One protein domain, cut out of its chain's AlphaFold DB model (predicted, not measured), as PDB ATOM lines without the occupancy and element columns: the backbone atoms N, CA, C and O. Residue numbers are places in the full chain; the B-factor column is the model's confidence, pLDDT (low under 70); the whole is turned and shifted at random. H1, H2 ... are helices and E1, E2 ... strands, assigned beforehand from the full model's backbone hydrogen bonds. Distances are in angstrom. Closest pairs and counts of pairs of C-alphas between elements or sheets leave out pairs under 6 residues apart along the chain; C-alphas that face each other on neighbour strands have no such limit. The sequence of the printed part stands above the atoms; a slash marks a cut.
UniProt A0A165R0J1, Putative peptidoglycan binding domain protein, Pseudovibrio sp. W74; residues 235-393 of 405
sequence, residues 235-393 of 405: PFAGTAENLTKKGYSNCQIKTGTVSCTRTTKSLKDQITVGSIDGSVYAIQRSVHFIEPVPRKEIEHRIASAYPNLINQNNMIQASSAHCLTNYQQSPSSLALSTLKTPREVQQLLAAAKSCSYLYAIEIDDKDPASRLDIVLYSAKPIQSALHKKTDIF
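Overview. This is residues 235 to 393 of the 405 residues of the protein "Putative peptidoglycan binding domain protein" of Pseudovibrio sp. W74 (UniProt A0A165R0J1). A twisted slab of seven strands, E1 E2 E3 E4 E7 E6 E5 side by side, has helices on both faces: H1 and H2 over one, near E2 and E6, and H5 slanting over the middle of the other. H6 packs on H5, and H7 follows beside the strands. The printed part has 159 residues with seven named helices and seven named strands, in the order H1 E1 E2 E3 E4 H2 H3 E5 H4 H5 H6 E6 E7 H7; the sheet is all antiparallel and the class mixed. The whole is compact, with a radius of gyration of the C-alphas of 15.9 A and spans of 48 by 36 by 23 A.

Arrangement. E1 (249 to 254), E2 (257 to 263), E3 (267 to 276) and E4 (279 to 293) form a meander, each strand the antiparallel neighbour and hairpin partner of the one before: N 252 and O 259 are 2.7 A apart, N 262 and O 269 2.7 A, N 270 and O 286 2.8 A. E4 bends by 92 degrees at residue 290. E4 and E7 (369 to 378), E7 and E6 (357 to 363), and E6 and the edge strand E5 (316 to 318) are antiparallel neighbours, with N 285 and O 374, N 362 and O 373, and N 317 and O 359 each 2.8 A apart. On one face H1 (239 to 245) runs along E2, height 8.6 A, its Ala 240 and Val 258 C-alphas closest at 6.5 A. On the same face H2 (295 to 305) runs along E6, height 9.2 A; it touches H3 (307 to 310), closest C-alphas Ala 303 and Ile 310, 5.5 A. On the opposite face H5 (331 to 340), height 7.6 A, is over E4 and only just over E7, with 3 C-alphas. H5 and H6 (345 to 354) form a helical hairpin, a shallow tilt of 26 degrees, closest C-alphas Thr 338 and Leu 348, 5.9 A. H7 (380 to 387), on the same face as H5, is over none of the strands. H3, H6 and H4 (321 to 325) only graze the sheet. Each O i to N i+4 pair is within hydrogen-bond range in H1, H4, H6 and H7, 6 of 7 in H2 and 5 of 6 in H5; H3 is too short for one.

Along the chain. E4 is 34.6 A long, E3 29.9 A, E7 27.7 A and H2 15.5 A. H1 begins at C-alpha 239 (-43.234, 4.042, -37.952); H7 ends at C-alpha 387 (-34.888, -10.901, -55.394).

Size, cuts and confidence. The C-alphas farthest apart, Pro 294 and Lys 389, are 48.0 A apart. The printed part has no cut, and its links between named elements are tight. Mean pLDDT of the printed part is 81.5; residues 311, 313, 324 to 349 and 389 to 393 are under 70.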
ATOM      1  N   PRO A 235     -36.258  -0.616 -40.575       89.69
ATOM      2  CA  PRO A 235     -37.521  -1.311 -40.346       89.69
ATOM      3  C   PRO A 235     -38.717  -0.353 -40.372       89.69
ATOM      4  O   PRO A 235     -38.673   0.727 -39.787       89.69
ATOM      5  N   PHE A 236     -39.802  -0.768 -41.025       88.25
ATOM      6  CA  PHE A 236     -41.042   0.005 -41.124       88.25
ATOM      7  C   PHE A 236     -41.970  -0.170 -39.915       88.25
ATOM      8  O   PHE A 236     -42.793   0.704 -39.625       88.25
ATOM      9  N   ALA A 237     -41.855  -1.286 -39.193       85.38
ATOM     10  CA  ALA A 237     -42.665  -1.549 -38.009       85.38
ATOM     11  C   ALA A 237     -42.503  -0.425 -36.966       85.38
ATOM     12  O   ALA A 237     -41.398   0.041 -36.699       85.38
ATOM     13  N   GLY A 238     -43.620   0.037 -36.397       86.56
ATOM     14  CA  GLY A 238     -43.624   1.125 -35.412       86.56
ATOM     15  C   GLY A 238     -43.439   2.536 -35.988       86.56
ATOM     16  O   GLY A 238     -43.367   3.492 -35.219       86.56
ATOM     17  N   THR A 239     -43.400   2.714 -37.318       90.56
ATOM     18  CA  THR A 239     -43.234   4.042 -37.952       90.56
ATOM     19  C   THR A 239     -44.291   5.047 -37.485       90.56
ATOM     20  O   THR A 239     -43.939   6.147 -37.063       90.56
ATOM     21  N   ALA A 240     -45.576   4.676 -37.505       90.25
ATOM     22  CA  ALA A 240     -46.656   5.566 -37.076       90.25
ATOM     23  C   ALA A 240     -46.523   5.965 -35.595       90.25
ATOM     24  O   ALA A 240     -46.625   7.141 -35.266       90.25
ATOM     25  N   GLU A 241     -46.208   5.016 -34.709       91.06
ATOM     26  CA  GLU A 241     -46.010   5.289 -33.279       91.06
ATOM     27  C   GLU A 241     -44.822   6.233 -33.037       91.06
ATOM     28  O   GLU A 241     -44.920   7.191 -32.266       91.06
ATOM     29  N   ASN A 242     -43.708   6.006 -33.737       90.62
ATOM     30  CA  ASN A 242     -42.537   6.875 -33.673       90.62
ATOM     31  C   ASN A 242     -42.861   8.294 -34.155       90.62
ATOM     32  O   ASN A 242     -42.418   9.259 -33.534       90.62
ATOM     33  N   LEU A 243     -43.659   8.437 -35.216       92.00
ATOM     34  CA  LEU A 243     -44.129   9.736 -35.699       92.00
ATOM     35  C   LEU A 243     -45.056  10.425 -34.692       92.00
ATOM     36  O   LEU A 243     -44.892  11.622 -34.442       92.00
ATOM     37  N   THR A 244     -45.944   9.680 -34.033       93.62
ATOM     38  CA  THR A 244     -46.792  10.211 -32.957       93.62
ATOM     39  C   THR A 244     -45.960  10.749 -31.793       93.62
ATOM     40  O   THR A 244     -46.196  11.863 -31.328       93.62
ATOM     41  N   LYS A 245     -44.889  10.047 -31.392       94.75
ATOM     42  CA  LYS A 245     -43.923  10.537 -30.384       94.75
ATOM     43  C   LYS A 245     -43.195  11.822 -30.813       94.75
ATOM     44  O   LYS A 245     -42.667  12.539 -29.967       94.75
ATOM     45  N   LYS A 246     -43.155  12.135 -32.115       93.75
ATOM     46  CA  LYS A 246     -42.606  13.388 -32.679       93.75
ATOM     47  C   LYS A 246     -43.670  14.481 -32.872       93.75
ATOM     48  O   LYS A 246     -43.379  15.535 -33.451       93.75
ATOM     49  N   GLY A 247     -44.884  14.248 -32.373       94.50
ATOM     50  CA  GLY A 247     -45.999  15.188 -32.407       94.50
ATOM     51  C   GLY A 247     -46.802  15.167 -33.705       94.50
ATOM     52  O   GLY A 247     -47.541  16.113 -33.951       94.50
ATOM     53  N   TYR A 248     -46.640  14.146 -34.552       96.25
ATOM     54  CA  TYR A 248     -47.559  13.926 -35.668       96.25
ATOM     55  C   TYR A 248     -48.843  13.247 -35.180       96.25
ATOM     56  O   TYR A 248     -48.865  12.552 -34.171       96.25
ATOM     57  N   SER A 249     -49.925  13.460 -35.909       94.75
ATOM     58  CA  SER A 249     -51.244  12.891 -35.671       94.75
ATOM     59  C   SER A 249     -51.911  12.552 -37.009       94.75
ATOM     60  O   SER A 249     -51.311  12.698 -38.082       94.75
ATOM     61  N   ASN A 250     -53.151  12.056 -36.954       93.50
ATOM     62  CA  ASN A 250     -53.949  11.694 -38.132       93.50
ATOM     63  C   ASN A 250     -53.197  10.759 -39.099       93.50
ATOM     64  O   ASN A 250     -53.214  10.959 -40.314       93.50
ATOM     65  N   CYS A 251     -52.488   9.771 -38.550       91.44
ATOM     66  CA  CYS A 251     -51.718   8.820 -39.340       91.44
ATOM     67  C   CYS A 251     -52.644   7.888 -40.131       91.44
ATOM     68  O   CYS A 251     -53.320   7.038 -39.557       91.44
ATOM     69  N   GLN A 252     -52.634   8.018 -41.453       91.06
ATOM     70  CA  GLN A 252     -53.258   7.087 -42.382       91.06
ATOM     71  C   GLN A 252     -52.285   5.945 -42.663       91.06
ATOM     72  O   GLN A 252     -51.218   6.152 -43.246       91.06
ATOM     73  N   ILE A 253     -52.652   4.741 -42.233       85.25
ATOM     74  CA  ILE A 253     -51.863   3.529 -42.442       85.25
ATOM     75  C   ILE A 253     -52.516   2.740 -43.573       85.25
ATOM     76  O   ILE A 253     -53.676   2.346 -43.477       85.25
ATOM     77  N   LYS A 254     -51.766   2.522 -44.647       81.81
ATOM     78  CA  LYS A 254     -52.142   1.678 -45.783       81.81
ATOM     79  C   LYS A 254     -51.086   0.590 -45.956       81.81
ATOM     80  O   LYS A 254     -50.001   0.655 -45.374       81.81
ATOM     81  N   THR A 255     -51.380  -0.428 -46.758       74.31
ATOM     82  CA  THR A 255     -50.398  -1.469 -47.082       74.31
ATOM     83  C   THR A 255     -49.128  -0.829 -47.654       74.31
ATOM     84  O   THR A 255     -49.180  -0.136 -48.668       74.31
ATOM     85  N   GLY A 256     -47.996  -1.020 -46.971       76.12
ATOM     86  CA  GLY A 256     -46.697  -0.479 -47.384       76.12
ATOM     87  C   GLY A 256     -46.540   1.040 -47.250       76.12
ATOM     88  O   GLY A 256     -45.541   1.574 -47.714       76.12
ATOM     89  N   THR A 257     -47.479   1.772 -46.639       85.12
ATOM     90  CA  THR A 257     -47.372   3.238 -46.504       85.12
ATOM     91  C   THR A 257     -47.961   3.768 -45.201       85.12
ATOM     92  O   THR A 257     -49.016   3.340 -44.741       85.12
ATOM     93  N   VAL A 258     -47.279   4.743 -44.601       88.62
ATOM     94  CA  VAL A 258     -47.782   5.534 -43.470       88.62
ATOM     95  C   VAL A 258     -47.698   7.000 -43.856       88.62
ATOM     96  O   VAL A 258     -46.623   7.475 -44.207       88.62
ATOM     97  N   SER A 259     -48.812   7.722 -43.768       92.75
ATOM     98  CA  SER A 259     -48.847   9.173 -43.957       92.75
ATOM     99  C   SER A 259     -49.410   9.842 -42.713       92.75
ATOM    100  O   SER A 259     -50.544   9.569 -42.340       92.75
ATOM    101  N   CYS A 260     -48.637  10.705 -42.062       93.62
ATOM    102  CA  CYS A 260     -49.060  11.433 -40.869       93.62
ATOM    103  C   CYS A 260     -48.944  12.939 -41.093       93.62
ATOM    104  O   CYS A 260     -48.129  13.407 -41.891       93.62
ATOM    105  N   THR A 261     -49.719  13.715 -40.340       96.25
ATOM    106  CA  THR A 261     -49.709  15.179 -40.429       96.25
ATOM    107  C   THR A 261     -49.444  15.799 -39.068       96.25
ATOM    108  O   THR A 261     -49.748  15.223 -38.033       96.25
ATOM    109  N   ARG A 262     -48.861  16.987 -39.049       96.50
ATOM    110  CA  ARG A 262     -48.697  17.806 -37.856       96.50
ATOM    111  C   ARG A 262     -48.993  19.239 -38.235       96.50
ATOM    112  O   ARG A 262     -48.325  19.804 -39.093       96.50
ATOM    113  N   THR A 263     -49.970  19.836 -37.573       94.88
ATOM    114  CA  THR A 263     -50.301  21.248 -37.772       94.88
ATOM    115  C   THR A 263     -49.929  22.023 -36.522       94.88
ATOM    116  O   THR A 263     -50.241  21.611 -35.407       94.88
ATOM    117  N   THR A 264     -49.242  23.141 -36.707       94.75
ATOM    118  CA  THR A 264     -48.956  24.121 -35.659       94.75
ATOM    119  C   THR A 264     -49.532  25.473 -36.074       94.75
ATOM    120  O   THR A 264     -50.125  25.604 -37.143       94.75
ATOM    121  N   LYS A 265     -49.337  26.506 -35.250       95.94
ATOM    122  CA  LYS A 265     -49.725  27.879 -35.606       95.94
ATOM    123  C   LYS A 265     -48.941  28.449 -36.793       95.94
ATOM    124  O   LYS A 265     -49.402  29.404 -37.398       95.94
ATOM    125  N   SER A 266     -47.774  27.884 -37.113       93.00
ATOM    126  CA  SER A 266     -46.860  28.436 -38.124       93.00
ATOM    127  C   SER A 266     -46.733  27.566 -39.372       93.00
ATOM    128  O   SER A 266     -46.266  28.045 -40.402       93.00
ATOM    129  N   LEU A 267     -47.108  26.285 -39.304       94.88
ATOM    130  CA  LEU A 267     -46.941  25.365 -40.426       94.88
ATOM    131  C   LEU A 267     -47.931  24.195 -40.408       94.88
ATOM    132  O   LEU A 267     -48.449  23.799 -39.363       94.88
ATOM    133  N   LYS A 268     -48.123  23.603 -41.585       95.94
ATOM    134  CA  LYS A 268     -48.682  22.267 -41.799       95.94
ATOM    135  C   LYS A 268     -47.558  21.372 -42.320       95.94
ATOM    136  O   LYS A 268     -46.920  21.700 -43.310       95.94
ATOM    137  N   ASP A 269     -47.285  20.270 -41.643       95.69
ATOM    138  CA  ASP A 269     -46.157  19.370 -41.901       95.69
ATOM    139  C   ASP A 269     -46.707  17.968 -42.146       95.69
ATOM    140  O   ASP A 269     -47.284  17.359 -41.247       95.69
ATOM    141  N   GLN A 270     -46.579  17.470 -43.368       95.31
ATOM    142  CA  GLN A 270     -46.982  16.124 -43.749       95.31
ATOM    143  C   GLN A 270     -45.741  15.267 -43.945       95.31
ATOM    144  O   GLN A 270     -44.770  15.701 -44.559       95.31
ATOM    145  N   ILE A 271     -45.779  14.034 -43.451       94.50
ATOM    146  CA  ILE A 271     -44.736  13.045 -43.694       94.50
ATOM    147  C   ILE A 271     -45.352  11.752 -44.201       94.50
ATOM    148  O   ILE A 271     -46.290  11.229 -43.605       94.50
ATOM    149  N   THR A 272     -44.808  11.233 -45.294       92.56
ATOM    150  CA  THR A 272     -45.222   9.981 -45.916       92.56
ATOM    151  C   THR A 272     -44.016   9.055 -46.012       92.56
ATOM    152  O   THR A 272     -42.958   9.436 -46.509       92.56
ATOM    153  N   VAL A 273     -44.163   7.840 -45.492       91.25
ATOM    154  CA  VAL A 273     -43.131   6.804 -45.456       91.25
ATOM    155  C   VAL A 273     -43.634   5.607 -46.244       91.25
ATOM    156  O   VAL A 273     -44.674   5.043 -45.907       91.25
ATOM    157  N   GLY A 274     -42.887   5.223 -47.273       87.88
ATOM    158  CA  GLY A 274     -43.133   4.047 -48.097       87.88
ATOM    159  C   GLY A 274     -42.220   2.904 -47.690       87.88
ATOM    160  O   GLY A 274     -41.017   3.087 -47.479       87.88
ATOM    161  N   SER A 275     -42.789   1.712 -47.592       87.50
ATOM    162  CA  SER A 275     -42.069   0.484 -47.307       87.50
ATOM    163  C   SER A 275     -42.474  -0.647 -48.227       87.50
ATOM    164  O   SER A 275     -43.551  -0.668 -48.822       87.50
ATOM    165  N   ILE A 276     -41.560  -1.597 -48.323       81.81
ATOM    166  CA  ILE A 276     -41.710  -2.805 -49.103       81.81
ATOM    167  C   ILE A 276     -41.005  -3.930 -48.356       81.81
ATOM    168  O   ILE A 276     -39.897  -3.727 -47.855       81.81
ATOM    169  N   ASP A 277     -41.674  -5.072 -48.178       80.88
ATOM    170  CA  ASP A 277     -41.161  -6.188 -47.362       80.88
ATOM    171  C   ASP A 277     -40.649  -5.730 -45.971       80.88
ATOM    172  O   ASP A 277     -39.539  -6.036 -45.534       80.88
ATOM    173  N   GLY A 278     -41.419  -4.858 -45.306       82.25
ATOM    174  CA  GLY A 278     -41.085  -4.323 -43.980       82.25
ATOM    175  C   GLY A 278     -39.897  -3.352 -43.927       82.25
ATOM    176  O   GLY A 278     -39.537  -2.910 -42.836       82.25
ATOM    177  N   SER A 279     -39.310  -2.982 -45.069       86.69
ATOM    178  CA  SER A 279     -38.153  -2.086 -45.164       86.69
ATOM    179  C   SER A 279     -38.525  -0.767 -45.841       86.69
ATOM    180  O   SER A 279     -39.162  -0.755 -46.892       86.69
ATOM    181  N   VAL A 280     -38.123   0.364 -45.258       91.25
ATOM    182  CA  VAL A 280     -38.435   1.704 -45.787       91.25
ATOM    183  C   VAL A 280     -37.653   1.979 -47.072       91.25
ATOM    184  O   VAL A 280     -36.429   2.025 -47.024       91.25
ATOM    185  N   TYR A 281     -38.314   2.226 -48.202       89.38
ATOM    186  CA  TYR A 281     -37.635   2.616 -49.451       89.38
ATOM    187  C   TYR A 281     -37.711   4.120 -49.730       89.38
ATOM    188  O   TYR A 281     -36.821   4.657 -50.385       89.38
ATOM    189  N   ALA A 282     -38.730   4.806 -49.205       90.75
ATOM    190  CA  ALA A 282     -38.922   6.234 -49.417       90.75
ATOM    191  C   ALA A 282     -39.467   6.937 -48.170       90.75
ATOM    192  O   ALA A 282     -40.295   6.395 -47.437       90.75
ATOM    193  N   ILE A 283     -39.010   8.165 -47.944       92.31
ATOM    194  CA  ILE A 283     -39.535   9.090 -46.941       92.31
ATOM    195  C   ILE A 283     -39.671  10.449 -47.612       92.31
ATOM    196  O   ILE A 283     -38.682  10.999 -48.095       92.31
ATOM    197  N   GLN A 284     -40.866  11.016 -47.588       92.75
ATOM    198  CA  GLN A 284     -41.117  12.378 -48.031       92.75
ATOM    199  C   GLN A 284     -41.717  13.191 -46.901       92.75
ATOM    200  O   GLN A 284     -42.675  12.764 -46.261       92.75
ATOM    201  N   ARG A 285     -41.175  14.384 -46.673       94.44
ATOM    202  CA  ARG A 285     -41.727  15.366 -45.750       94.44
ATOM    203  C   ARG A 285     -42.006  16.662 -46.490       94.44
ATOM    204  O   ARG A 285     -41.083  17.259 -47.026       94.44
ATOM    205  N   SER A 286     -43.252  17.100 -46.441       93.38
ATOM    206  CA  SER A 286     -43.745  18.321 -47.069       93.38
ATOM    207  C   SER A 286     -44.193  19.295 -45.987       93.38
ATOM    208  O   SER A 286     -45.134  19.032 -45.238       93.38
ATOM    209  N   VAL A 287     -43.504  20.427 -45.883       95.62
ATOM    210  CA  VAL A 287     -43.802  21.504 -44.941       95.62
ATOM    211  C   VAL A 287     -44.399  22.667 -45.715       95.62
ATOM    212  O   VAL A 287     -43.763  23.236 -46.594       95.62
ATOM    213  N   HIS A 288     -45.620  23.037 -45.362       95.69
ATOM    214  CA  HIS A 288     -46.284  24.236 -45.834       95.69
ATOM    215  C   HIS A 288     -46.303  25.276 -44.717       95.69
ATOM    216  O   HIS A 288     -46.825  25.017 -43.630       95.69
ATOM    217  N   PHE A 289     -45.720  26.443 -44.967       95.50
ATOM    218  CA  PHE A 289     -45.710  27.540 -44.007       95.50
ATOM    219  C   PHE A 289     -47.021  28.321 -44.106       95.50
ATOM    220  O   PHE A 289     -47.451  28.668 -45.204       95.50
ATOM    221  N   ILE A 290     -47.664  28.577 -42.963       94.25
ATOM    222  CA  ILE A 290     -48.907  29.368 -42.916       94.25
ATOM    223  C   ILE A 290     -48.610  30.816 -43.318       94.25
ATOM    224  O   ILE A 290     -49.348  31.403 -44.104       94.25
ATOM    225  N   GLU A 291     -47.492  31.355 -42.831       95.00
ATOM    226  CA  GLU A 291     -46.907  32.609 -43.301       95.00
ATOM    227  C   GLU A 291     -45.618  32.296 -44.075       95.00
ATOM    228  O   GLU A 291     -44.770  31.574 -43.543       95.00
ATOM    229  N   PRO A 292     -45.443  32.801 -45.311       95.25
ATOM    230  CA  PRO A 292     -44.231  32.565 -46.089       95.25
ATOM    231  C   PRO A 292     -42.958  32.995 -45.347       95.25
ATOM    232  O   PRO A 292     -42.906  34.066 -44.743       95.25
ATOM    233  N   VAL A 293     -41.904  32.182 -45.435       92.75
ATOM    234  CA  VAL A 293     -40.647  32.384 -44.698       92.75
ATOM    235  C   VAL A 293     -39.535  32.806 -45.664       92.75
ATOM    236  O   VAL A 293     -39.390  32.182 -46.717       92.75
ATOM    237  N   PRO A 294     -38.709  33.819 -45.333       95.50
ATOM    238  CA  PRO A 294     -37.566  34.192 -46.160       95.50
ATOM    239  C   PRO A 294     -36.662  32.996 -46.446       95.50
ATOM    240  O   PRO A 294     -36.254  32.278 -45.527       95.50
ATOM    241  N   ARG A 295     -36.297  32.804 -47.714       90.12
ATOM    242  CA  ARG A 295     -35.569  31.606 -48.157       90.12
ATOM    243  C   ARG A 295     -34.284  31.357 -47.361       90.12
ATOM    244  O   ARG A 295     -34.011  30.232 -46.949       90.12
ATOM    245  N   LYS A 296     -33.536  32.423 -47.068       87.50
ATOM    246  CA  LYS A 296     -32.277  32.369 -46.308       87.50
ATOM    247  C   LYS A 296     -32.442  31.787 -44.897       87.50
ATOM    248  O   LYS A 296     -31.540  31.113 -44.407       87.50
ATOM    249  N   GLU A 297     -33.578  32.029 -44.245       90.38
ATOM    250  CA  GLU A 297     -33.873  31.474 -42.915       90.38
ATOM    251  C   GLU A 297     -34.150  29.966 -42.999       90.38
ATOM    252  O   GLU A 297     -33.687  29.190 -42.159       90.38
ATOM    253  N   ILE A 298     -34.848  29.527 -44.052       89.69
ATOM    254  CA  ILE A 298     -35.074  28.102 -44.325       89.69
ATOM    255  C   ILE A 298     -33.732  27.406 -44.593       89.69
ATOM    256  O   ILE A 298     -33.429  26.391 -43.965       89.69
ATOM    257  N   GLU A 299     -32.897  27.979 -45.463       87.12
ATOM    258  CA  GLU A 299     -31.564  27.459 -45.795       87.12
ATOM    259  C   GLU A 299     -30.654  27.375 -44.562       87.12
ATOM    260  O   GLU A 299     -29.957  26.375 -44.385       87.12
ATOM    261  N   HIS A 300     -30.704  28.358 -43.657       85.50
ATOM    262  CA  HIS A 300     -29.950  28.321 -42.402       85.50
ATOM    263  C   HIS A 300     -30.342  27.121 -41.523       85.50
ATOM    264  O   HIS A 300     -29.477  26.402 -41.013       85.50
ATOM    265  N   ARG A 301     -31.646  26.844 -41.390       86.50
ATOM    266  CA  ARG A 301     -32.148  25.680 -40.640       86.50
ATOM    267  C   ARG A 301     -31.797  24.361 -41.322       86.50
ATOM    268  O   ARG A 301     -31.434  23.399 -40.643       86.50
ATOM    269  N   ILE A 302     -31.871  24.317 -42.652       88.50
ATOM    270  CA  ILE A 302     -31.472  23.148 -43.442       88.50
ATOM    271  C   ILE A 302     -29.985  22.862 -43.269       88.50
ATOM    272  O   ILE A 302     -29.630  21.707 -43.056       88.50
ATOM    273  N   ALA A 303     -29.124  23.881 -43.310       80.31
ATOM    274  CA  ALA A 303     -27.676  23.711 -43.210       80.31
ATOM    275  C   ALA A 303     -27.266  22.955 -41.938       80.31
ATOM    276  O   ALA A 303     -26.381  22.101 -41.977       80.31
ATOM    277  N   SER A 304     -27.958  23.214 -40.824       75.00
ATOM    278  CA  SER A 304     -27.734  22.501 -39.566       75.00
ATOM    279  C   SER A 304     -28.242  21.056 -39.589       75.00
ATOM    280  O   SER A 304     -27.650  20.199 -38.934       75.00
ATOM    281  N   ALA A 305     -29.353  20.781 -40.275       82.81
ATOM    282  CA  ALA A 305     -30.003  19.471 -40.259       82.81
ATOM    283  C   ALA A 305     -29.462  18.513 -41.338       82.81
ATOM    284  O   ALA A 305     -29.366  17.308 -41.103       82.81
ATOM    285  N   TYR A 306     -29.077  19.044 -42.500       86.38
ATOM    286  CA  TYR A 306     -28.656  18.296 -43.687       86.38
ATOM    287  C   TYR A 306     -27.372  18.886 -44.293       86.38
ATOM    288  O   TYR A 306     -27.365  19.321 -45.450       86.38
ATOM    289  N   PRO A 307     -26.248  18.872 -43.553       78.25
ATOM    290  CA  PRO A 307     -24.995  19.486 -44.002       78.25
ATOM    291  C   PRO A 307     -24.449  18.866 -45.298       78.25
ATOM    292  O   PRO A 307     -23.741  19.523 -46.056       78.25
ATOM    293  N   ASN A 308     -24.801  17.612 -45.591       76.56
ATOM    294  CA  ASN A 308     -24.368  16.933 -46.812       76.56
ATOM    295  C   ASN A 308     -25.159  17.368 -48.052       76.56
ATOM    296  O   ASN A 308     -24.629  17.239 -49.151       76.56
ATOM    297  N   LEU A 309     -26.387  17.881 -47.879       79.50
ATOM    298  CA  LEU A 309     -27.260  18.314 -48.975       79.50
ATOM    299  C   LEU A 309     -27.128  19.807 -49.253       79.50
ATOM    300  O   LEU A 309     -27.060  20.181 -50.414       79.50
ATOM    301  N   ILE A 310     -26.998  20.657 -48.227       78.44
ATOM    302  CA  ILE A 310     -26.886  22.116 -48.429       78.44
ATOM    303  C   ILE A 310     -25.691  22.512 -49.313       78.44
ATOM    304  O   ILE A 310     -25.733  23.516 -50.014       78.44
ATOM    305  N   ASN A 311     -24.632  21.698 -49.294       69.81
ATOM    306  CA  ASN A 311     -23.413  21.915 -50.068       69.81
ATOM    307  C   ASN A 311     -23.475  21.323 -51.488       69.81
ATOM    308  O   ASN A 311     -22.510  21.449 -52.238       69.81
ATOM    309  N   GLN A 312     -24.577  20.661 -51.856       71.44
ATOM    310  CA  GLN A 312     -24.787  20.145 -53.206       71.44
ATOM    311  C   GLN A 312     -25.449  21.193 -54.094       71.44
ATOM    312  O   GLN A 312     -26.214  22.044 -53.635       71.44
ATOM    313  N   ASN A 313     -25.224  21.072 -55.402       67.75
ATOM    314  CA  ASN A 313     -25.960  21.862 -56.381       67.75
ATOM    315  C   ASN A 313     -27.460  21.578 -56.247       67.75
ATOM    316  O   ASN A 313     -27.884  20.423 -56.284       67.75
ATOM    317  N   ASN A 314     -28.246  22.642 -56.079       74.12
ATOM    318  CA  ASN A 314     -29.697  22.588 -55.881       74.12
ATOM    319  C   ASN A 314     -30.149  21.727 -54.686       74.12
ATOM    320  O   ASN A 314     -31.303  21.329 -54.639       74.12
ATOM    321  N   MET A 315     -29.265  21.449 -53.718       84.06
ATOM    322  CA  MET A 315     -29.542  20.593 -52.556       84.06
ATOM    323  C   MET A 315     -29.968  19.155 -52.892       84.06
ATOM    324  O   MET A 315     -30.749  18.543 -52.159       84.06
ATOM    325  N   ILE A 316     -29.434  18.601 -53.986       84.50
ATOM    326  CA  ILE A 316     -29.748  17.246 -54.446       84.50
ATOM    327  C   ILE A 316     -28.493  16.371 -54.460       84.50
ATOM    328  O   ILE A 316     -27.444  16.760 -54.970       84.50
ATOM    329  N   GLN A 317     -28.622  15.147 -53.955       85.25
ATOM    330  CA  GLN A 317     -27.635  14.083 -54.060       85.25
ATOM    331  C   GLN A 317     -28.300  12.839 -54.660       85.25
ATOM    332  O   GLN A 317     -29.201  12.258 -54.060       85.25
ATOM    333  N   ALA A 318     -27.844  12.411 -55.834       83.69
ATOM    334  CA  ALA A 318     -28.415  11.282 -56.562       83.69
ATOM    335  C   ALA A 318     -27.343  10.275 -56.978       83.69
ATOM    336  O   ALA A 318     -26.172  10.618 -57.131       83.69
ATOM    337  N   SER A 319     -27.770   9.032 -57.202       81.69
ATOM    338  CA  SER A 319     -26.900   7.945 -57.674       81.69
ATOM    339  C   SER A 319     -26.258   8.188 -59.044       81.69
ATOM    340  O   SER A 319     -25.176   7.667 -59.304       81.69
ATOM    341  N   SER A 320     -26.895   8.976 -59.908       74.50
ATOM    342  CA  SER A 320     -26.394   9.327 -61.238       74.50
ATOM    343  C   SER A 320     -27.081  10.593 -61.756       74.50
ATOM    344  O   SER A 320     -28.135  10.986 -61.252       74.50
ATOM    345  N   ALA A 321     -26.514  11.222 -62.789       70.38
ATOM    346  CA  ALA A 321     -27.187  12.310 -63.501       70.38
ATOM    347  C   ALA A 321     -28.482  11.833 -64.183       70.38
ATOM    348  O   ALA A 321     -29.462  12.569 -64.202       70.38
ATOM    349  N   HIS A 322     -28.519  10.581 -64.652       71.69
ATOM    350  CA  HIS A 322     -29.710   9.967 -65.246       71.69
ATOM    351  C   HIS A 322     -30.868   9.823 -64.240       71.69
ATOM    352  O   HIS A 322     -32.026  10.055 -64.577       71.69
ATOM    353  N   CYS A 323     -30.558   9.547 -62.966       72.75
ATOM    354  CA  CYS A 323     -31.557   9.583 -61.896       72.75
ATOM    355  C   CYS A 323     -32.205  10.975 -61.752       72.75
ATOM    356  O   CYS A 323     -33.346  11.066 -61.323       72.75
ATOM    357  N   LEU A 324     -31.517  12.062 -62.116       67.94
ATOM    358  CA  LEU A 324     -32.075  13.417 -62.048       67.94
ATOM    359  C   LEU A 324     -32.917  13.785 -63.274       67.94
ATOM    360  O   LEU A 324     -33.784  14.644 -63.161       67.94
ATOM    361  N   THR A 325     -32.665  13.177 -64.437       59.97
ATOM    362  CA  THR A 325     -33.335  13.535 -65.700       59.97
ATOM    363  C   THR A 325     -34.674  12.835 -65.897       59.97
ATOM    364  O   THR A 325     -35.568  13.424 -66.493       59.97
ATOM    365  N   ASN A 326     -34.844  11.613 -65.380       56.28
ATOM    366  CA  ASN A 326     -36.073  10.828 -65.582       56.28
ATOM    367  C   ASN A 326     -37.276  11.326 -64.765       56.28
ATOM    368  O   ASN A 326     -38.388  10.847 -64.962       56.28
ATOM    369  N   TYR A 327     -37.075  12.278 -63.855       53.91
ATOM    370  CA  TYR A 327     -38.133  12.809 -63.000       53.91
ATOM    371  C   TYR A 327     -38.263  14.294 -63.281       53.91
ATOM    372  O   TYR A 327     -37.495  15.104 -62.766       53.91
ATOM    373  N   GLN A 328     -39.195  14.603 -64.186       51.91
ATOM    374  CA  GLN A 328     -39.470  15.927 -64.733       51.91
ATOM    375  C   GLN A 328     -39.424  17.005 -63.637       51.91
ATOM    376  O   GLN A 328     -40.343  17.182 -62.843       51.91
ATOM    377  N   GLN A 329     -38.299  17.719 -63.616       53.81
ATOM    378  CA  GLN A 329     -38.031  18.994 -62.944       53.81
ATOM    379  C   GLN A 329     -38.062  19.041 -61.399       53.81
ATOM    380  O   GLN A 329     -37.434  19.940 -60.844       53.81
ATOM    381  N   SER A 330     -38.683  18.089 -60.692       65.88
ATOM    382  CA  SER A 330     -38.775  18.099 -59.221       65.88
ATOM    383  C   SER A 330     -38.423  16.738 -58.592       65.88
ATOM    384  O   SER A 330     -39.206  15.795 -58.702       65.88
ATOM    385  N   PRO A 331     -37.280  16.592 -57.898       63.59
ATOM    386  CA  PRO A 331     -37.016  15.485 -56.972       63.59
ATOM    387  C   PRO A 331     -38.174  15.023 -56.067       63.59
ATOM    388  O   PRO A 331     -38.268  13.829 -55.775       63.59
ATOM    389  N   SER A 332     -39.055  15.919 -55.606       62.12
ATOM    390  CA  SER A 332     -40.210  15.532 -54.788       62.12
ATOM    391  C   SER A 332     -41.266  14.765 -55.581       62.12
ATOM    392  O   SER A 332     -41.912  13.880 -55.017       62.12
ATOM    393  N   SER A 333     -41.359  14.983 -56.896       63.44
ATOM    394  CA  SER A 333     -42.228  14.207 -57.788       63.44
ATOM    395  C   SER A 333     -41.873  12.711 -57.828       63.44
ATOM    396  O   SER A 333     -42.792  11.893 -57.840       63.44
ATOM    397  N   LEU A 334     -40.581  12.335 -57.742       61.38
ATOM    398  CA  LEU A 334     -40.138  10.927 -57.694       61.38
ATOM    399  C   LEU A 334     -40.652  10.214 -56.439       61.38
ATOM    400  O   LEU A 334     -41.142   9.082 -56.490       61.38
ATOM    401  N   ALA A 335     -40.503  10.850 -55.278       59.16
ATOM    402  CA  ALA A 335     -41.012  10.252 -54.053       59.16
ATOM    403  C   ALA A 335     -42.536  10.241 -54.056       59.16
ATOM    404  O   ALA A 335     -43.118   9.220 -53.723       59.16
ATOM    405  N   LEU A 336     -43.195  11.308 -54.513       59.97
ATOM    406  CA  LEU A 336     -44.652  11.347 -54.623       59.97
ATOM    407  C   LEU A 336     -45.201  10.248 -55.538       59.97
ATOM    408  O   LEU A 336     -46.186   9.622 -55.155       59.97
ATOM    409  N   SER A 337     -44.603   9.992 -56.706       60.69
ATOM    410  CA  SER A 337     -45.076   8.944 -57.622       60.69
ATOM    411  C   SER A 337     -44.924   7.556 -57.002       60.69
ATOM    412  O   SER A 337     -45.893   6.809 -56.918       60.69
ATOM    413  N   THR A 338     -43.753   7.257 -56.436       59.12
ATOM    414  CA  THR A 338     -43.511   5.967 -55.772       59.12
ATOM    415  C   THR A 338     -44.340   5.782 -54.490       59.12
ATOM    416  O   THR A 338     -44.737   4.662 -54.176       59.12
ATOM    417  N   LEU A 339     -44.663   6.863 -53.768       58.75
ATOM    418  CA  LEU A 339     -45.412   6.834 -52.504       58.75
ATOM    419  C   LEU A 339     -46.940   6.865 -52.666       58.75
ATOM    420  O   LEU A 339     -47.640   6.408 -51.758       58.75
ATOM    421  N   LYS A 340     -47.484   7.425 -53.756       56.59
ATOM    422  CA  LYS A 340     -48.942   7.580 -53.944       56.59
ATOM    423  C   LYS A 340     -49.648   6.249 -54.198       56.59
ATOM    424  O   LYS A 340     -50.742   6.041 -53.670       56.59
ATOM    425  N   THR A 341     -49.023   5.344 -54.944       52.69
ATOM    426  CA  THR A 341     -49.604   4.045 -55.310       52.69
ATOM    427  C   THR A 341     -48.549   2.934 -55.231       52.69
ATOM    428  O   THR A 341     -48.059   2.460 -56.252       52.69
ATOM    429  N   PRO A 342     -48.252   2.396 -54.028       52.62
ATOM    430  CA  PRO A 342     -47.304   1.283 -53.851       52.62
ATOM    431  C   PRO A 342     -47.672  -0.024 -54.584       52.62
ATOM    432  O   PRO A 342     -46.970  -1.020 -54.444       52.62
ATOM    433  N   ARG A 343     -48.805  -0.049 -55.300       48.03
ATOM    434  CA  ARG A 343     -49.342  -1.197 -56.042       48.03
ATOM    435  C   ARG A 343     -49.004  -1.182 -57.526       48.03
ATOM    436  O   ARG A 343     -49.142  -2.218 -58.167       48.03
ATOM    437  N   GLU A 344     -48.528  -0.068 -58.074       61.72
ATOM    438  CA  GLU A 344     -48.004  -0.071 -59.437       61.72
ATOM    439  C   GLU A 344     -46.571  -0.589 -59.412       61.72
ATOM    440  O   GLU A 344     -45.587   0.149 -59.464       61.72
ATOM    441  N   VAL A 345     -46.469  -1.913 -59.291       63.03
ATOM    442  CA  VAL A 345     -45.214  -2.668 -59.284       63.03
ATOM    443  C   VAL A 345     -44.300  -2.219 -60.425       63.03
ATOM    444  O   VAL A 345     -43.105  -2.041 -60.206       63.03
ATOM    445  N   GLN A 346     -44.856  -1.950 -61.609       63.50
ATOM    446  CA  GLN A 346     -44.100  -1.475 -62.769       63.50
ATOM    447  C   GLN A 346     -43.476  -0.088 -62.562       63.50
ATOM    448  O   GLN A 346     -42.315   0.109 -62.914       63.50
ATOM    449  N   GLN A 347     -44.179   0.849 -61.919       68.56
ATOM    450  CA  GLN A 347     -43.627   2.171 -61.603       68.56
ATOM    451  C   GLN A 347     -42.511   2.079 -60.555       68.56
ATOM    452  O   GLN A 347     -41.450   2.685 -60.712       68.56
ATOM    453  N   LEU A 348     -42.701   1.267 -59.508       68.06
ATOM    454  CA  LEU A 348     -41.667   1.026 -58.492       68.06
ATOM    455  C   LEU A 348     -40.426   0.340 -59.085       68.06
ATOM    456  O   LEU A 348     -39.296   0.672 -58.714       68.06
ATOM    457  N   LEU A 349     -40.627  -0.585 -60.025       69.94
ATOM    458  CA  LEU A 349     -39.571  -1.258 -60.782       69.94
ATOM    459  C   LEU A 349     -38.801  -0.296 -61.687       69.94
ATOM    460  O   LEU A 349     -37.568  -0.294 -61.667       69.94
ATOM    461  N   ALA A 350     -39.508   0.528 -62.460       74.06
ATOM    462  CA  ALA A 350     -38.909   1.545 -63.317       74.06
ATOM    463  C   ALA A 350     -38.083   2.545 -62.490       74.06
ATOM    464  O   ALA A 350     -36.945   2.871 -62.848       74.06
ATOM    465  N   ALA A 351     -38.596   2.945 -61.322       73.31
ATOM    466  CA  ALA A 351     -37.871   3.801 -60.394       73.31
ATOM    467  C   ALA A 351     -36.596   3.147 -59.855       73.31
ATOM    468  O   ALA A 351     -35.517   3.738 -59.915       73.31
ATOM    469  N   ALA A 352     -36.691   1.891 -59.413       78.19
ATOM    470  CA  ALA A 352     -35.558   1.160 -58.856       78.19
ATOM    471  C   ALA A 352     -34.456   0.832 -59.882       78.19
ATOM    472  O   ALA A 352     -33.298   0.644 -59.493       78.19
ATOM    473  N   LYS A 353     -34.802   0.743 -61.174       79.25
ATOM    474  CA  LYS A 353     -33.845   0.569 -62.280       79.25
ATOM    475  C   LYS A 353     -33.146   1.877 -62.649       79.25
ATOM    476  O   LYS A 353     -31.940   1.882 -62.867       79.25
ATOM    477  N   SER A 354     -33.897   2.973 -62.712       74.69
ATOM    478  CA  SER A 354     -33.387   4.275 -63.164       74.69
ATOM    479  C   SER A 354     -32.603   5.036 -62.095       74.69
ATOM    480  O   SER A 354     -31.730   5.839 -62.427       74.69
ATOM    481  N   CYS A 355     -32.882   4.791 -60.812       79.12
ATOM    482  CA  CYS A 355     -32.229   5.491 -59.718       79.12
ATOM    483  C   CYS A 355     -31.933   4.575 -58.527       79.12
ATOM    484  O   CYS A 355     -32.841   4.009 -57.934       79.12
ATOM    485  N   SER A 356     -30.670   4.466 -58.097       84.88
ATOM    486  CA  SER A 356     -30.322   3.679 -56.898       84.88
ATOM    487  C   SER A 356     -30.637   4.413 -55.589       84.88
ATOM    488  O   SER A 356     -31.031   3.790 -54.600       84.88
ATOM    489  N   TYR A 357     -30.443   5.732 -55.564       86.81
ATOM    490  CA  TYR A 357     -30.824   6.605 -54.454       86.81
ATOM    491  C   TYR A 357     -30.998   8.053 -54.926       86.81
ATOM    492  O   TYR A 357     -30.286   8.501 -55.831       86.81
ATOM    493  N   LEU A 358     -31.905   8.774 -54.264       86.25
ATOM    494  CA  LEU A 358     -32.131  10.209 -54.435       86.25
ATOM    495  C   LEU A 358     -32.411  10.839 -53.072       86.25
ATOM    496  O   LEU A 358     -33.344  10.439 -52.377       86.25
ATOM    497  N   TYR A 359     -31.621  11.842 -52.706       89.69
ATOM    498  CA  TYR A 359     -31.824  12.681 -51.533       89.69
ATOM    499  C   TYR A 359     -31.935  14.126 -51.992       89.69
ATOM    500  O   TYR A 359     -31.032  14.619 -52.663       89.69
ATOM    501  N   ALA A 360     -33.020  14.804 -51.649       88.69
ATOM    502  CA  ALA A 360     -33.261  16.152 -52.136       88.69
ATOM    503  C   ALA A 360     -33.970  17.017 -51.107       88.69
ATOM    504  O   ALA A 360     -34.760  16.526 -50.295       88.69
ATOM    505  N   ILE A 361     -33.683  18.313 -51.175       89.19
ATOM    506  CA  ILE A 361     -34.439  19.349 -50.487       89.19
ATOM    507  C   ILE A 361     -34.881  20.369 -51.524       89.19
ATOM    508  O   ILE A 361     -34.051  20.948 -52.218       89.19
ATOM    509  N   GLU A 362     -36.179  20.607 -51.600       88.94
ATOM    510  CA  GLU A 362     -36.767  21.607 -52.481       88.94
ATOM    511  C   GLU A 362     -37.385  22.705 -51.636       88.94
ATOM    512  O   GLU A 362     -38.090  22.450 -50.663       88.94
ATOM    513  N   ILE A 363     -37.112  23.946 -52.007       88.50
ATOM    514  CA  ILE A 363     -37.742  25.118 -51.412       88.50
ATOM    515  C   ILE A 363     -38.400  25.853 -52.564       88.50
ATOM    516  O   ILE A 363     -37.732  26.059 -53.581       88.50
ATOM    517  N   ASP A 364     -39.651  26.266 -52.366       83.44
ATOM    518  CA  ASP A 364     -40.407  27.118 -53.289       83.44
ATOM    519  C   ASP A 364     -39.511  28.217 -53.900       83.44
ATOM    520  O   ASP A 364     -38.709  28.851 -53.201       83.44
ATOM    521  N   ASP A 365     -39.620  28.415 -55.214       77.44
ATOM    522  CA  ASP A 365     -38.814  29.391 -55.958       77.44
ATOM    523  C   ASP A 365     -39.176  30.839 -55.595       77.44
ATOM    524  O   ASP A 365     -38.406  31.768 -55.855       77.44
ATOM    525  N   LYS A 366     -40.342  31.045 -54.969       79.19
ATOM    526  CA  LYS A 366     -40.766  32.337 -54.425       79.19
ATOM    527  C   LYS A 366     -39.974  32.683 -53.159       79.19
ATOM    528  O   LYS A 366     -39.728  31.831 -52.313       79.19
ATOM    529  N   ASP A 367     -39.626  33.960 -53.002       86.81
ATOM    530  CA  ASP A 367     -39.060  34.506 -51.763       86.81
ATOM    531  C   ASP A 367     -39.930  35.688 -51.302       86.81
ATOM    532  O   ASP A 367     -40.013  36.690 -52.022       86.81
ATOM    533  N   PRO A 368     -40.620  35.588 -50.151       91.00
ATOM    534  CA  PRO A 368     -40.583  34.495 -49.170       91.00
ATOM    535  C   PRO A 368     -41.243  33.190 -49.657       91.00
ATOM    536  O   PRO A 368     -42.233  33.205 -50.388       91.00
ATOM    537  N   ALA A 369     -40.691  32.057 -49.221       90.62
ATOM    538  CA  ALA A 369     -41.078  30.717 -49.649       90.62
ATOM    539  C   ALA A 369     -42.240  30.162 -48.819       90.62
ATOM    540  O   ALA A 369     -42.266  30.271 -47.589       90.62
ATOM    541  N   SER A 370     -43.196  29.518 -49.490       93.12
ATOM    542  CA  SER A 370     -44.402  28.962 -48.855       93.12
ATOM    543  C   SER A 370     -44.322  27.457 -48.575       93.12
ATOM    544  O   SER A 370     -45.140  26.910 -47.825       93.12
ATOM    545  N   ARG A 371     -43.338  26.772 -49.168       92.25
ATOM    546  CA  ARG A 371     -43.195  25.317 -49.100       92.25
ATOM    547  C   ARG A 371     -41.731  24.879 -49.034       92.25
ATOM    548  O   ARG A 371     -40.856  25.504 -49.631       92.25
ATOM    549  N   LEU A 372     -41.506  23.791 -48.300       92.94
ATOM    550  CA  LEU A 372     -40.259  23.040 -48.206       92.94
ATOM    551  C   LEU A 372     -40.573  21.544 -48.325       92.94
ATOM    552  O   LEU A 372     -41.327  21.015 -47.509       92.94
ATOM    553  N   ASP A 373     -39.936  20.857 -49.262       92.06
ATOM    554  CA  ASP A 373     -40.018  19.409 -49.429       92.06
ATOM    555  C   ASP A 373     -38.657  18.766 -49.150       92.06
ATOM    556  O   ASP A 373     -37.610  19.279 -49.537       92.06
ATOM    557  N   ILE A 374     -38.660  17.639 -48.440       92.06
ATOM    558  CA  ILE A 374     -37.467  16.838 -48.153       92.06
ATOM    559  C   ILE A 374     -37.765  15.401 -48.549       92.06
ATOM    560  O   ILE A 374     -38.725  14.804 -48.054       92.06
ATOM    561  N   VAL A 375     -36.921  14.841 -49.408       90.50
ATOM    562  CA  VAL A 375     -37.121  13.528 -50.016       90.50
ATOM    563  C   VAL A 375     -35.912  12.648 -49.777       90.50
ATOM    564  O   VAL A 375     -34.794  13.028 -50.119       90.50
ATOM    565  N   LEU A 376     -36.151  11.458 -49.227       91.44
ATOM    566  CA  LEU A 376     -35.171  10.391 -49.096       91.44
ATOM    567  C   LEU A 376     -35.660   9.138 -49.821       91.44
ATOM    568  O   LEU A 376     -36.651   8.553 -49.400       91.44
ATOM    569  N   TYR A 377     -34.958   8.699 -50.861       90.31
ATOM    570  CA  TYR A 377     -35.302   7.521 -51.656       90.31
ATOM    571  C   TYR A 377     -34.112   6.565 -51.800       90.31
ATOM    572  O   TYR A 377     -32.968   6.991 -51.977       90.31
ATOM    573  N   SER A 378     -34.388   5.259 -51.754       89.50
ATOM    574  CA  SER A 378     -33.437   4.199 -52.076       89.50
ATOM    575  C   SER A 378     -34.128   3.030 -52.770       89.50
ATOM    576  O   SER A 378     -35.106   2.487 -52.263       89.50
ATOM    577  N   ALA A 379     -33.549   2.567 -53.875       87.44
ATOM    578  CA  ALA A 379     -34.008   1.381 -54.589       87.44
ATOM    579  C   ALA A 379     -33.655   0.065 -53.883       87.44
ATOM    580  O   ALA A 379     -34.262  -0.966 -54.161       87.44
ATOM    581  N   LYS A 380     -32.681   0.067 -52.962       89.44
ATOM    582  CA  LYS A 380     -32.140  -1.160 -52.353       89.44
ATOM    583  C   LYS A 380     -33.201  -2.042 -51.668       89.44
ATOM    584  O   LYS A 380     -33.129  -3.261 -51.839       89.44
ATOM    585  N   PRO A 381     -34.183  -1.500 -50.919       88.31
ATOM    586  CA  PRO A 381     -35.261  -2.315 -50.357       88.31
ATOM    587  C   PRO A 381     -36.178  -2.907 -51.432       88.31
ATOM    588  O   PRO A 381     -36.552  -4.071 -51.329       88.31
ATOM    589  N   ILE A 382     -36.471  -2.147 -52.494       83.62
ATOM    590  CA  ILE A 382     -37.274  -2.608 -53.637       83.62
ATOM    591  C   ILE A 382     -36.551  -3.770 -54.328       83.62
ATOM    592  O   ILE A 382     -37.111  -4.852 -54.460       83.62
ATOM    593  N   GLN A 383     -35.271  -3.589 -54.666       83.69
ATOM    594  CA  GLN A 383     -34.428  -4.621 -55.279       83.69
ATOM    595  C   GLN A 383     -34.338  -5.884 -54.410       83.69
ATOM    596  O   GLN A 383     -34.515  -6.992 -54.905       83.69
ATOM    597  N   SER A 384     -34.130  -5.726 -53.098       83.38
ATOM    598  CA  SER A 384     -34.108  -6.851 -52.150       83.38
ATOM    599  C   SER A 384     -35.416  -7.641 -52.154       83.38
ATOM    600  O   SER A 384     -35.392  -8.869 -52.144       83.38
ATOM    601  N   ALA A 385     -36.552  -6.949 -52.172       79.06
ATOM    602  CA  ALA A 385     -37.859  -7.585 -52.164       79.06
ATOM    603  C   ALA A 385     -38.158  -8.303 -53.502       79.06
ATOM    604  O   ALA A 385     -38.706  -9.404 -53.487       79.06
ATOM    605  N   LEU A 386     -37.697  -7.767 -54.641       73.88
ATOM    606  CA  LEU A 386     -37.775  -8.444 -55.946       73.88
ATOM    607  C   LEU A 386     -36.971  -9.741 -55.975       73.88
ATOM    608  O   LEU A 386     -37.468 -10.770 -56.425       73.88
ATOM    609  N   HIS A 387     -35.736  -9.711 -55.465       74.75
ATOM    610  CA  HIS A 387     -34.888 -10.901 -55.394       74.75
ATOM    611  C   HIS A 387     -35.519 -12.019 -54.557       74.75
ATOM    612  O   HIS A 387     -35.341 -13.194 -54.870       74.75
ATOM    613  N   LYS A 388     -36.281 -11.660 -53.518       75.38
ATOM    614  CA  LYS A 388     -37.003 -12.607 -52.662       75.38
ATOM    615  C   LYS A 388     -38.309 -13.133 -53.272       75.38
ATOM    616  O   LYS A 388     -38.913 -14.006 -52.659       75.38
ATOM    617  N   LYS A 389     -38.747 -12.623 -54.436       65.19
ATOM    618  CA  LYS A 389     -40.046 -12.943 -55.063       65.19
ATOM    619  C   LYS A 389     -41.211 -12.845 -54.072       65.19
ATOM    620  O   LYS A 389     -42.052 -13.733 -54.004       65.19
ATOM    621  N   THR A 390     -41.223 -11.799 -53.253       59.81
ATOM    622  CA  THR A 390     -42.287 -11.617 -52.264       59.81
ATOM    623  C   THR A 390     -43.647 -11.448 -52.952       59.81
ATOM    624  O   THR A 390     -43.734 -10.821 -54.009       59.81
ATOM    625  N   ASP A 391     -44.717 -11.956 -52.330       54.72
ATOM    626  CA  ASP A 391     -46.092 -11.946 -52.875       54.72
ATOM    627  C   ASP A 391     -46.617 -10.540 -53.222       54.72
ATOM    628  O   ASP A 391     -47.561 -10.387 -53.986       54.72
ATOM    629  N   ILE A 392     -45.971  -9.490 -52.713       54.38
ATOM    630  CA  ILE A 392     -46.233  -8.086 -53.063       54.38
ATOM    631  C   ILE A 392     -45.880  -7.722 -54.519       54.38
ATOM    632  O   ILE A 392     -46.344  -6.697 -55.011       54.38
ATOM    633  N   PHE A 393     -45.061  -8.535 -55.191       51.91
ATOM    634  CA  PHE A 393     -44.732  -8.432 -56.618       51.91
ATOM    635  C   PHE A 393     -45.304  -9.596 -57.435       51.91
ATOM    636  O   PHE A 393     -45.090  -9.663 -58.646       51.91
TER     637      PHE A 393